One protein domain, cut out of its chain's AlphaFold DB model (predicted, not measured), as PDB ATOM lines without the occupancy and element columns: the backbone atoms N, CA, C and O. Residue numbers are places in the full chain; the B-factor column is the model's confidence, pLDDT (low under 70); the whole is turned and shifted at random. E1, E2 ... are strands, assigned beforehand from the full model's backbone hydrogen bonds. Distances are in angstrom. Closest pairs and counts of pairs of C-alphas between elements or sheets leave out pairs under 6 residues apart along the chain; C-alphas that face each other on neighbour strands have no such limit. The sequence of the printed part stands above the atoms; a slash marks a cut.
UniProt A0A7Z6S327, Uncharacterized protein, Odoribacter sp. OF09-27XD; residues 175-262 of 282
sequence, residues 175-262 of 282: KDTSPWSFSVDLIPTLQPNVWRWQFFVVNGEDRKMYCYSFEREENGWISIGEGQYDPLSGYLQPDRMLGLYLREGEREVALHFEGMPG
ATOM      1  N   LYS A 175     226.504 191.093 183.830       53.81
ATOM      2  CA  LYS A 175     226.300 192.547 183.781       53.81
ATOM      3  C   LYS A 175     225.611 192.944 182.479       53.81
ATOM      4  O   LYS A 175     226.229 193.561 181.615       53.81
ATOM      5  N   ASP A 176     224.338 192.607 182.348       53.84
ATOM      6  CA  ASP A 176     223.570 193.070 181.205       53.84
ATOM      7  C   ASP A 176     223.268 194.571 181.358       53.84
ATOM      8  O   ASP A 176     222.849 195.055 182.416       53.84
ATOM      9  N   THR A 177     223.551 195.327 180.300       50.03
ATOM     10  CA  THR A 177     223.321 196.781 180.211       50.03
ATOM     11  C   THR A 177     222.118 197.113 179.329       50.03
ATOM     12  O   THR A 177     221.699 198.274 179.268       50.03
ATOM     13  N   SER A 178     221.545 196.101 178.673       56.62
ATOM     14  CA  SER A 178     220.426 196.244 177.750       56.62
ATOM     15  C   SER A 178     219.087 196.122 178.485       56.62
ATOM     16  O   SER A 178     218.953 195.305 179.397       56.62
ATOM     17  N   PRO A 179     218.072 196.932 178.128       60.34
ATOM     18  CA  PRO A 179     216.754 196.825 178.734       60.34
ATOM     19  C   PRO A 179     216.124 195.485 178.359       60.34
ATOM     20  O   PRO A 179     216.027 195.143 177.182       60.34
ATOM     21  N   TRP A 180     215.670 194.748 179.367       71.56
ATOM     22  CA  TRP A 180     214.943 193.507 179.146       71.56
ATOM     23  C   TRP A 180     213.555 193.822 178.594       71.56
ATOM     24  O   TRP A 180     212.838 194.687 179.122       71.56
ATOM     25  N   SER A 181     213.183 193.124 177.523       84.62
ATOM     26  CA  SER A 181     211.815 193.113 177.031       84.62
ATOM     27  C   SER A 181     211.100 191.898 177.607       84.62
ATOM     28  O   SER A 181     211.661 190.803 177.674       84.62
ATOM     29  N   PHE A 182     209.867 192.084 178.070       90.31
ATOM     30  CA  PHE A 182     209.128 190.995 178.686       90.31
ATOM     31  C   PHE A 182     207.651 190.999 178.315       90.31
ATOM     32  O   PHE A 182     207.077 192.012 177.909       90.31
ATOM     33  N   SER A 183     207.052 189.829 178.489       92.56
ATOM     34  CA  SER A 183     205.616 189.633 178.557       92.56
ATOM     35  C   SER A 183     205.290 188.880 179.833       92.56
ATOM     36  O   SER A 183     206.097 188.078 180.311       92.56
ATOM     37  N   VAL A 184     204.116 189.148 180.383       94.06
ATOM     38  CA  VAL A 184     203.604 188.476 181.571       94.06
ATOM     39  C   VAL A 184     202.129 188.198 181.375       94.06
ATOM     40  O   VAL A 184     201.391 189.083 180.952       94.06
ATOM     41  N   ASP A 185     201.718 186.983 181.708       93.62
ATOM     42  CA  ASP A 185     200.325 186.562 181.690       93.62
ATOM     43  C   ASP A 185     199.981 185.754 182.933       93.62
ATOM     44  O   ASP A 185     200.828 185.078 183.522       93.62
ATOM     45  N   LEU A 186     198.702 185.788 183.296       93.06
ATOM     46  CA  LEU A 186     198.136 184.897 184.294       93.06
ATOM     47  C   LEU A 186     197.418 183.744 183.581       93.06
ATOM     48  O   LEU A 186     196.416 183.953 182.897       93.06
ATOM     49  N   ILE A 187     197.937 182.526 183.732       92.00
ATOM     50  CA  ILE A 187     197.483 181.345 182.987       92.00
ATOM     51  C   ILE A 187     196.805 180.357 183.949       92.00
ATOM     52  O   ILE A 187     197.373 180.050 185.004       92.00
ATOM     53  N   PRO A 188     195.602 179.844 183.627       89.94
ATOM     54  CA  PRO A 188     194.968 178.806 184.430       89.94
ATOM     55  C   PRO A 188     195.712 177.479 184.263       89.94
ATOM     56  O   PRO A 188     196.221 177.163 183.186       89.94
ATOM     57  N   THR A 189     195.753 176.670 185.315       88.31
ATOM     58  CA  THR A 189     196.329 175.321 185.249       88.31
ATOM     59  C   THR A 189     195.245 174.257 185.065       88.31
ATOM     60  O   THR A 189     194.050 174.550 185.059       88.31
ATOM     61  N   LEU A 190     195.663 172.994 184.931       85.94
ATOM     62  CA  LEU A 190     194.743 171.850 184.952       85.94
ATOM     63  C   LEU A 190     194.066 171.665 186.318       85.94
ATOM     64  O   LEU A 190     193.022 171.020 186.399       85.94
ATOM     65  N   GLN A 191     194.656 172.206 187.387       87.19
ATOM     66  CA  GLN A 191     194.057 172.168 188.710       87.19
ATOM     67  C   GLN A 191     193.023 173.299 188.839       87.19
ATOM     68  O   GLN A 191     193.338 174.460 188.551       87.19
ATOM     69  N   PRO A 192     191.787 172.994 189.277       83.12
ATOM     70  CA  PRO A 192     190.760 174.008 189.472       83.12
ATOM     71  C   PRO A 192     191.235 175.126 190.399       83.12
ATOM     72  O   PRO A 192     191.825 174.860 191.441       83.12
ATOM     73  N   ASN A 193     190.936 176.374 190.033       81.06
ATOM     74  CA  ASN A 193     191.269 177.584 190.799       81.06
ATOM     75  C   ASN A 193     192.767 177.845 191.022       81.06
ATOM     76  O   ASN A 193     193.110 178.816 191.693       81.06
ATOM     77  N   VAL A 194     193.654 177.053 190.420       88.44
ATOM     78  CA  VAL A 194     195.095 177.292 190.465       88.44
ATOM     79  C   VAL A 194     195.510 178.022 189.198       88.44
ATOM     80  O   VAL A 194     195.310 177.543 188.077       88.44
ATOM     81  N   TRP A 195     196.107 179.189 189.400       91.50
ATOM     82  CA  TRP A 195     196.626 180.051 188.349       91.50
ATOM     83  C   TRP A 195     198.123 180.239 188.548       91.50
ATOM     84  O   TRP A 195     198.618 180.213 189.677       91.50
ATOM     85  N   ARG A 196     198.846 180.442 187.451       94.56
ATOM     86  CA  ARG A 196     200.284 180.700 187.478       94.56
ATOM     87  C   ARG A 196     200.616 181.968 186.722       94.56
ATOM     88  O   ARG A 196     200.045 182.240 185.666       94.56
ATOM     89  N   TRP A 197     201.556 182.717 187.272       95.38
ATOM     90  CA  TRP A 197     202.191 183.826 186.588       95.38
ATOM     91  C   TRP A 197     203.235 183.277 185.630       95.38
ATOM     92  O   TRP A 197     204.175 182.612 186.061       95.38
ATOM     93  N   GLN A 198     203.078 183.569 184.347       94.75
ATOM     94  CA  GLN A 198     204.027 183.178 183.322       94.75
ATOM     95  C   GLN A 198     204.736 184.420 182.792       94.75
ATOM     96  O   GLN A 198     204.093 185.297 182.221       94.75
ATOM     97  N   PHE A 199     206.054 184.476 182.959       93.75
ATOM     98  CA  PHE A 199     206.896 185.519 182.386       93.75
ATOM     99  C   PHE A 199     207.718 184.953 181.237       93.75
ATOM    100  O   PHE A 199     208.293 183.867 181.334       93.75
ATOM    101  N   PHE A 200     207.815 185.737 180.173       92.19
ATOM    102  CA  PHE A 200     208.722 185.504 179.061       92.19
ATOM    103  C   PHE A 200     209.597 186.728 178.929       92.19
ATOM    104  O   PHE A 200     209.089 187.824 178.694       92.19
ATOM    105  N   VAL A 201     210.898 186.547 179.096       90.12
ATOM    106  CA  VAL A 201     211.861 187.638 179.090       90.12
ATOM    107  C   VAL A 201     212.893 187.374 178.016       90.12
ATOM    108  O   VAL A 201     213.499 186.309 177.993       90.12
ATOM    109  N   VAL A 202     213.084 188.325 177.109       87.69
ATOM    110  CA  VAL A 202     214.169 188.255 176.133       87.69
ATOM    111  C   VAL A 202     215.357 189.007 176.712       87.69
ATOM    112  O   VAL A 202     215.280 190.210 176.975       87.69
ATOM    113  N   ASN A 203     216.442 188.272 176.939       80.50
ATOM    114  CA  ASN A 203     217.699 188.826 177.419       80.50
ATOM    115  C   ASN A 203     218.359 189.633 176.288       80.50
ATOM    116  O   ASN A 203     218.351 189.214 175.131       80.50
ATOM    117  N   GLY A 204     218.892 190.815 176.604       71.62
ATOM    118  CA  GLY A 204     219.443 191.710 175.587       71.62
ATOM    119  C   GLY A 204     220.827 191.297 175.073       71.62
ATOM    120  O   GLY A 204     221.189 191.672 173.957       71.62
ATOM    121  N   GLU A 205     221.584 190.527 175.857       75.81
ATOM    122  CA  GLU A 205     222.950 190.091 175.555       75.81
ATOM    123  C   GLU A 205     222.971 188.780 174.761       75.81
ATOM    124  O   GLU A 205     223.440 188.752 173.622       75.81
ATOM    125  N   ASP A 206     222.455 187.690 175.335       77.94
ATOM    126  CA  ASP A 206     222.499 186.372 174.687       77.94
ATOM    127  C   ASP A 206     221.338 186.145 173.706       77.94
ATOM    128  O   ASP A 206     221.336 185.171 172.944       77.94
ATOM    129  N   ARG A 207     220.374 187.078 173.706       79.12
ATOM    130  CA  ARG A 207     219.173 187.086 172.864       79.12
ATOM    131  C   ARG A 207     218.392 185.777 172.922       79.12
ATOM    132  O   ARG A 207     217.739 185.409 171.940       79.12
ATOM    133  N   LYS A 208     218.456 185.080 174.061       86.50
ATOM    134  CA  LYS A 208     217.607 183.933 174.387       86.50
ATOM    135  C   LYS A 208     216.363 184.390 175.128       86.50
ATOM    136  O   LYS A 208     216.305 185.477 175.705       86.50
ATOM    137  N   MET A 209     215.357 183.526 175.115       89.75
ATOM    138  CA  MET A 209     214.133 183.734 175.873       89.75
ATOM    139  C   MET A 209     214.172 182.920 177.163       89.75
ATOM    140  O   MET A 209     214.303 181.699 177.145       89.75
ATOM    141  N   TYR A 210     214.030 183.616 178.278       90.31
ATOM    142  CA  TYR A 210     213.953 183.083 179.625       90.31
ATOM    143  C   TYR A 210     212.480 182.978 180.013       90.31
ATOM    144  O   TYR A 210     211.719 183.940 179.884       90.31
ATOM    145  N   CYS A 211     212.066 181.803 180.468       91.94
ATOM    146  CA  CYS A 211     210.695 181.521 180.859       91.94
ATOM    147  C   CYS A 211     210.635 181.284 182.365       91.94
ATOM    148  O   CYS A 211     211.325 180.399 182.872       91.94
ATOM    149  N   TYR A 212     209.766 182.028 183.043       93.12
ATOM    150  CA  TYR A 212     209.502 181.875 184.470       93.12
ATOM    151  C   TYR A 212     208.032 181.538 184.690       93.12
ATOM    152  O   TYR A 212     207.156 182.109 184.041       93.12
ATOM    153  N   SER A 213     207.766 180.624 185.610       93.75
ATOM    154  CA  SER A 213     206.448 180.148 185.986       93.75
ATOM    155  C   SER A 213     206.334 180.132 187.502       93.75
ATOM    156  O   SER A 213     206.824 179.227 188.179       93.75
ATOM    157  N   PHE A 214     205.626 181.113 188.042       93.94
ATOM    158  CA  PHE A 214     205.407 181.230 189.476       93.94
ATOM    159  C   PHE A 214     203.974 180.880 189.846       93.94
ATOM    160  O   PHE A 214     203.038 181.114 189.079       93.94
ATOM    161  N   GLU A 215     203.785 180.352 191.047       92.88
ATOM    162  CA  GLU A 215     202.443 180.151 191.583       92.88
ATOM    163  C   GLU A 215     201.818 181.493 191.947       92.88
ATOM    164  O   GLU A 215     202.495 182.399 192.441       92.88
ATOM    165  N   ARG A 216     200.517 181.638 191.676       93.44
ATOM    166  CA  ARG A 216     199.742 182.762 192.197       93.44
ATOM    167  C   ARG A 216     199.257 182.402 193.595       93.44
ATOM    168  O   ARG A 216     198.456 181.485 193.751       93.44
ATOM    169  N   GLU A 217     199.697 183.165 194.587       91.50
ATOM    170  CA  GLU A 217     199.206 183.053 195.958       91.50
ATOM    171  C   GLU A 217     197.716 183.417 196.052       91.50
ATOM    172  O   GLU A 217     197.166 184.116 195.196       91.50
ATOM    173  N   GLU A 218     197.051 183.012 197.135       88.31
ATOM    174  CA  GLU A 218     195.649 183.378 197.396       88.31
ATOM    175  C   GLU A 218     195.440 184.894 197.463       88.31
ATOM    176  O   GLU A 218     194.426 185.432 197.005       88.31
ATOM    177  N   ASN A 219     196.431 185.604 198.009       87.50
ATOM    178  CA  ASN A 219     196.423 187.057 198.054       87.50
ATOM    179  C   ASN A 219     196.575 187.670 196.648       87.50
ATOM    180  O   ASN A 219     196.266 188.846 196.503       87.50
ATOM    181  N   GLY A 220     196.986 186.901 195.632       90.12
ATOM    182  CA  GLY A 220     197.200 187.308 194.247       90.12
ATOM    183  C   GLY A 220     198.656 187.609 193.868       90.12
ATOM    184  O   GLY A 220     198.908 187.911 192.702       90.12
ATOM    185  N   TRP A 221     199.605 187.566 194.803       92.62
ATOM    186  CA  TRP A 221     201.028 187.790 194.546       92.62
ATOM    187  C   TRP A 221     201.732 186.554 193.977       92.62
ATOM    188  O   TRP A 221     201.124 185.509 193.743       92.62
ATOM    189  N   ILE A 222     203.014 186.733 193.670       93.00
ATOM    190  CA  ILE A 222     203.917 185.718 193.138       93.00
ATOM    191  C   ILE A 222     204.497 184.931 194.310       93.00
ATOM    192  O   ILE A 222     205.144 185.523 195.172       93.00
ATOM    193  N   SER A 223     204.318 183.612 194.297       91.31
ATOM    194  CA  SER A 223     205.031 182.714 195.201       91.31
ATOM    195  C   SER A 223     206.338 182.264 194.558       91.31
ATOM    196  O   SER A 223     206.344 181.777 193.422       91.31
ATOM    197  N   ILE A 224     207.447 182.446 195.273       89.50
ATOM    198  CA  ILE A 224     208.775 182.011 194.832       89.50
ATOM    199  C   ILE A 224     208.978 180.578 195.325       89.50
ATOM    200  O   ILE A 224     209.039 180.343 196.532       89.50
ATOM    201  N   GLY A 225     209.060 179.630 194.392       83.38
ATOM    202  CA  GLY A 225     209.221 178.215 194.708       83.38
ATOM    203  C   GLY A 225     210.614 177.866 195.238       83.38
ATOM    204  O   GLY A 225     211.589 178.599 195.046       83.38
ATOM    205  N   GLU A 226     210.720 176.699 195.872       80.38
ATOM    206  CA  GLU A 226     212.010 176.151 196.297       80.38
ATOM    207  C   GLU A 226     212.950 175.973 195.094       80.38
ATOM    208  O   GLU A 226     212.569 175.441 194.052       80.38
ATOM    209  N   GLY A 227     214.191 176.449 195.230       80.62
ATOM    210  CA  GLY A 227     215.209 176.370 194.177       80.62
ATOM    211  C   GLY A 227     215.070 177.390 193.039       80.62
ATOM    212  O   GLY A 227     215.976 177.472 192.215       80.62
ATOM    213  N   GLN A 228     214.001 178.198 192.995       86.31
ATOM    214  CA  GLN A 228     213.880 179.288 192.015       86.31
ATOM    215  C   GLN A 228     214.694 180.526 192.406       86.31
ATOM    216  O   GLN A 228     215.084 181.295 191.534       86.31
ATOM    217  N   TYR A 229     214.959 180.735 193.696       87.88
ATOM    218  CA  TYR A 229     215.820 181.815 194.175       87.88
ATOM    219  C   TYR A 229     217.230 181.299 194.445       87.88
ATOM    220  O   TYR A 229     217.410 180.376 195.241       87.88
ATOM    221  N   ASP A 230     218.225 181.923 193.819       85.31
ATOM    222  CA  ASP A 230     219.626 181.675 194.130       85.31
ATOM    223  C   ASP A 230     220.108 182.675 195.199       85.31
ATOM    224  O   ASP A 230     220.229 183.869 194.911       85.31
ATOM    225  N   PRO A 231     220.407 182.225 196.431       81.69
ATOM    226  CA  PRO A 231     220.821 183.109 197.514       81.69
ATOM    227  C   PRO A 231     222.222 183.700 197.330       81.69
ATOM    228  O   PRO A 231     222.524 184.718 197.950       81.69
ATOM    229  N   LEU A 232     223.087 183.082 196.518       82.56
ATOM    230  CA  LEU A 232     224.445 183.587 196.296       82.56
ATOM    231  C   LEU A 232     224.430 184.789 195.361       82.56
ATOM    232  O   LEU A 232     225.092 185.795 195.612       82.56
ATOM    233  N   SER A 233     223.657 184.679 194.287       80.06
ATOM    234  CA  SER A 233     223.581 185.700 193.252       80.06
ATOM    235  C   SER A 233     222.440 186.701 193.493       80.06
ATOM    236  O   SER A 233     222.505 187.845 193.041       80.06
ATOM    237  N   GLY A 234     221.421 186.305 194.263       81.31
ATOM    238  CA  GLY A 234     220.238 187.103 194.570       81.31
ATOM    239  C   GLY A 234     219.219 187.173 193.428       81.31
ATOM    240  O   GLY A 234     218.319 188.015 193.486       81.31
ATOM    241  N   TYR A 235     219.359 186.328 192.399       85.44
ATOM    242  CA  TYR A 235     218.468 186.295 191.236       85.44
ATOM    243  C   TYR A 235     217.443 185.166 191.319       85.44
ATOM    244  O   TYR A 235     217.674 184.105 191.900       85.44
ATOM    245  N   LEU A 236     216.311 185.400 190.660       88.44
ATOM    246  CA  LEU A 236     215.356 184.364 190.307       88.44
ATOM    247  C   LEU A 236     215.815 183.672 189.020       88.44
ATOM    248  O   LEU A 236     215.999 184.324 187.986       88.44
ATOM    249  N   GLN A 237     215.972 182.354 189.104       88.06
ATOM    250  CA  GLN A 237     216.388 181.480 188.017       88.06
ATOM    251  C   GLN A 237     215.206 181.160 187.091       88.06
ATOM    252  O   GLN A 237     214.079 180.993 187.566       88.06
ATOM    253  N   PRO A 238     215.427 181.088 185.767       89.88
ATOM    254  CA  PRO A 238     214.388 180.683 184.828       89.88
ATOM    255  C   PRO A 238     214.043 179.200 184.996       89.88
ATOM    256  O   PRO A 238     214.927 178.359 185.152       89.88
ATOM    257  N   ASP A 239     212.769 178.842 184.847       90.88
ATOM    258  CA  ASP A 239     212.368 177.433 184.783       90.88
ATOM    259  C   ASP A 239     212.842 176.788 183.476       90.88
ATOM    260  O   ASP A 239     213.169 175.597 183.427       90.88
ATOM    261  N   ARG A 240     212.855 177.566 182.386       91.00
ATOM    262  CA  ARG A 240     213.317 177.139 181.060       91.00
ATOM    263  C   ARG A 240     213.997 178.283 180.321       91.00
ATOM    264  O   ARG A 240     213.615 179.440 180.459       91.00
ATOM    265  N   MET A 241     214.953 177.927 179.471       90.12
ATOM    266  CA  MET A 241     215.563 178.829 178.499       90.12
ATOM    267  C   MET A 241     215.332 178.281 177.095       90.12
ATOM    268  O   MET A 241     215.500 177.085 176.853       90.12
ATOM    269  N   LEU A 242     214.949 179.158 176.177       89.50
ATOM    270  CA  LEU A 242     214.686 178.841 174.782       89.50
ATOM    271  C   LEU A 242     215.698 179.580 173.905       89.50
ATOM    272  O   LEU A 242     215.839 180.801 173.987       89.50
ATOM    273  N   GLY A 243     216.378 178.824 173.049       88.06
ATOM    274  CA  GLY A 243     217.187 179.332 171.947       88.06
ATOM    275  C   GLY A 243     216.639 178.786 170.634       88.06
ATOM    276  O   GLY A 243     216.160 177.652 170.587       88.06
ATOM    277  N   LEU A 244     216.681 179.595 169.580       86.62
ATOM    278  CA  LEU A 244     216.284 179.173 168.243       86.62
ATOM    279  C   LEU A 244     217.531 178.926 167.401       86.62
ATOM    280  O   LEU A 244     218.499 179.678 167.480       86.62
ATOM    281  N   TYR A 245     217.493 177.883 166.579       88.94
ATOM    282  CA  TYR A 245     218.580 177.530 165.673       88.94
ATOM    283  C   TYR A 245     217.994 177.177 164.309       88.94
ATOM    284  O   TYR A 245     217.028 176.416 164.217       88.94
ATOM    285  N   LEU A 246     218.565 177.745 163.252       89.38
ATOM    286  CA  LEU A 246     218.274 177.386 161.873       89.38
ATOM    287  C   LEU A 246     219.297 176.350 161.414       89.38
ATOM    288  O   LEU A 246     220.503 176.582 161.496       89.38
ATOM    289  N   ARG A 247     218.816 175.209 160.920       89.44
ATOM    290  CA  ARG A 247     219.677 174.173 160.352       89.44
ATOM    291  C   ARG A 247     219.788 174.354 158.842       89.44
ATOM    292  O   ARG A 247     218.826 174.120 158.115       89.44
ATOM    293  N   GLU A 248     220.976 174.717 158.378       88.62
ATOM    294  CA  GLU A 248     221.321 174.836 156.959       88.62
ATOM    295  C   GLU A 248     222.303 173.712 156.592       88.62
ATOM    296  O   GLU A 248     223.523 173.832 156.726       88.62
ATOM    297  N   GLY A 249     221.758 172.563 156.177       86.75
ATOM    298  CA  GLY A 249     222.540 171.351 155.914       86.75
ATOM    299  C   GLY A 249     223.143 170.758 157.197       86.75
ATOM    300  O   GLY A 249     222.414 170.288 158.076       86.75
ATOM    301  N   GLU A 250     224.477 170.770 157.293       86.75
ATOM    302  CA  GLU A 250     225.234 170.344 158.486       86.75
ATOM    303  C   GLU A 250     225.543 171.495 159.458       86.75
ATOM    304  O   GLU A 250     226.089 171.254 160.532       86.75
ATOM    305  N   ARG A 251     225.216 172.746 159.107       86.56
ATOM    306  CA  ARG A 251     225.463 173.908 159.970       86.56
ATOM    307  C   ARG A 251     224.222 174.263 160.778       86.56
ATOM    308  O   ARG A 251     223.113 174.283 160.248       86.56
ATOM    309  N   GLU A 252     224.437 174.608 162.040       88.88
ATOM    310  CA  GLU A 252     223.432 175.229 162.901       88.88
ATOM    311  C   GLU A 252     223.782 176.705 163.093       88.88
ATOM    312  O   GLU A 252     224.880 177.049 163.534       88.88
ATOM    313  N   VAL A 253     222.849 177.583 162.739       88.12
ATOM    314  CA  VAL A 253     222.973 179.034 162.886       88.12
ATOM    315  C   VAL A 253     222.021 179.477 163.987       88.12
ATOM    316  O   VAL A 253     220.817 179.253 163.892       88.12
ATOM    317  N   ALA A 254     222.543 180.102 165.042       85.50
ATOM    318  CA  ALA A 254     221.704 180.631 166.113       85.50
ATOM    319  C   ALA A 254     220.826 181.778 165.586       85.50
ATOM    320  O   ALA A 254     221.321 182.735 164.990       85.50
ATOM    321  N   LEU A 255     219.522 181.675 165.821       85.81
ATOM    322  CA  LEU A 255     218.565 182.747 165.596       85.81
ATOM    323  C   LEU A 255     218.368 183.515 166.900       85.81
ATOM    324  O   LEU A 255     218.236 182.939 167.980       85.81
ATOM    325  N   HIS A 256     218.322 184.833 166.777       84.81
ATOM    326  CA  HIS A 256     218.190 185.734 167.905       84.81
ATOM    327  C   HIS A 256     216.755 186.229 168.045       84.81
ATOM    328  O   HIS A 256     216.141 186.645 167.061       84.81
ATOM    329  N   PHE A 257     216.239 186.238 169.272       82.94
ATOM    330  CA  PHE A 257     214.995 186.940 169.556       82.94
ATOM    331  C   PHE A 257     215.247 188.453 169.522       82.94
ATOM    332  O   PHE A 257     216.178 188.951 170.155       82.94
ATOM    333  N   GLU A 258     214.414 189.186 168.785       79.88
ATOM    334  CA  GLU A 258     214.426 190.649 168.753       79.88
ATOM    335  C   GLU A 258     213.053 191.212 169.124       79.88
ATOM    336  O   GLU A 258     212.010 190.625 168.831       79.88
ATOM    337  N   GLY A 259     213.062 192.387 169.751       77.88
ATOM    338  CA  GLY A 259     211.848 193.101 170.125       77.88
ATOM    339  C   GLY A 259     211.218 192.604 171.421       77.88
ATOM    340  O   GLY A 259     211.868 192.013 172.282       77.88
ATOM    341  N   MET A 260     209.942 192.934 171.593       81.06
ATOM    342  CA  MET A 260     209.185 192.655 172.804       81.06
ATOM    343  C   MET A 260     208.361 191.381 172.619       81.06
ATOM    344  O   MET A 260     207.552 191.342 171.688       81.06
ATOM    345  N   PRO A 261     208.523 190.355 173.476       85.62
ATOM    346  CA  PRO A 261     207.681 189.176 173.383       85.62
ATOM    347  C   PRO A 261     206.220 189.579 173.611       85.62
ATOM    348  O   PRO A 261     205.896 190.411 174.467       85.62
ATOM    349  N   GLY A 262     205.344 189.003 172.797       83.56
ATOM    350  CA  GLY A 262     203.901 189.125 172.918       83.56
ATOM    351  C   GLY A 262     203.324 187.762 173.245       83.56
ATOM    352  O   GLY A 262     203.711 186.758 172.646       83.56
TER     353      GLY A 262
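AT A GLANCE: This is residues 175 to 262 of the 282 residues of an uncharacterized protein of Odoribacter sp. OF09-27XD (UniProt A0A7Z6S327). A single twisted sheet of four strands, E1 E2 E3 E4, is drawn out at one end by a narrow two-stranded hairpin, E5 and E6, where E4 runs on into E5. A long loop, residues 217 to 239, joins E3 to E4, and its residues 230 to 235 stick out free. The printed part has 88 residues with no named helix and six named strands, E1 to E6 along the chain; the larger sheet has the order E1, E2, E3, E4 and the smaller E5, E6, both antiparallel. Its class is all strand, though 37 of the 88 residues, under half, are in named strands. It is loose, with a radius of gyration of the C-alphas of 15.6 A, and only just elongated, spanning 49 by 32 by 23 A.

HOW THE PARTS SIT: The larger sheet is a meander, each strand the antiparallel neighbour of the one before: E1, residues 181 to 188, E2, residues 195 to 202, E3, residues 209 to 216, and E4, residues 240 to 242. E1 and E4 are its edge strands. From edge to edge the strands' lines turn by 52 degrees. The hairpin E1 and E2 has directions 162 degrees apart; C-alphas 182 and 201 face each other at 4.3 A, and N 185 and O 198 are within hydrogen-bond range at 3.0 A. In the hairpin E2 and E3, at 160 degrees, N 199 and O 212 are within range at 2.8 A. In the hairpin E3 and E4, at 150 degrees, N 211 and O 240 are within range at 2.8 A. Residues 215 to 216 of E3 also pair, antiparallel, with residues 222 to 223. E4 runs on into E5, residues 244 to 248, across a break of one residue at 38 degrees; the two meet only through their link. E5 forms a hairpin with E6, residues 251 to 255, at 148 degrees, with N 246 and O 253 within range at 2.8 A. E6 is apart from E1, E2, E3 and E4.

IN THESE COORDINATES: E1 begins at C-alpha 181, (211.815, 193.113, 177.031), and is 23.3 A long; E2 is 22.9 A and E3 21.8 A. C-alpha 240, where E4 begins, is at (213.317, 177.139, 181.060). E5 is 13.1 A long and E6 12.5 A, ending at C-alpha 255, (218.565, 182.747, 165.596).

THE WHOLE: The two C-alphas farthest apart, those of Asn 219 and Gly 249, are 52.0 A apart. The printed part has no cut. The link from E3 to E4 is long. Mean pLDDT of the printed part is 85.5; residues 175 to 179 are under 70.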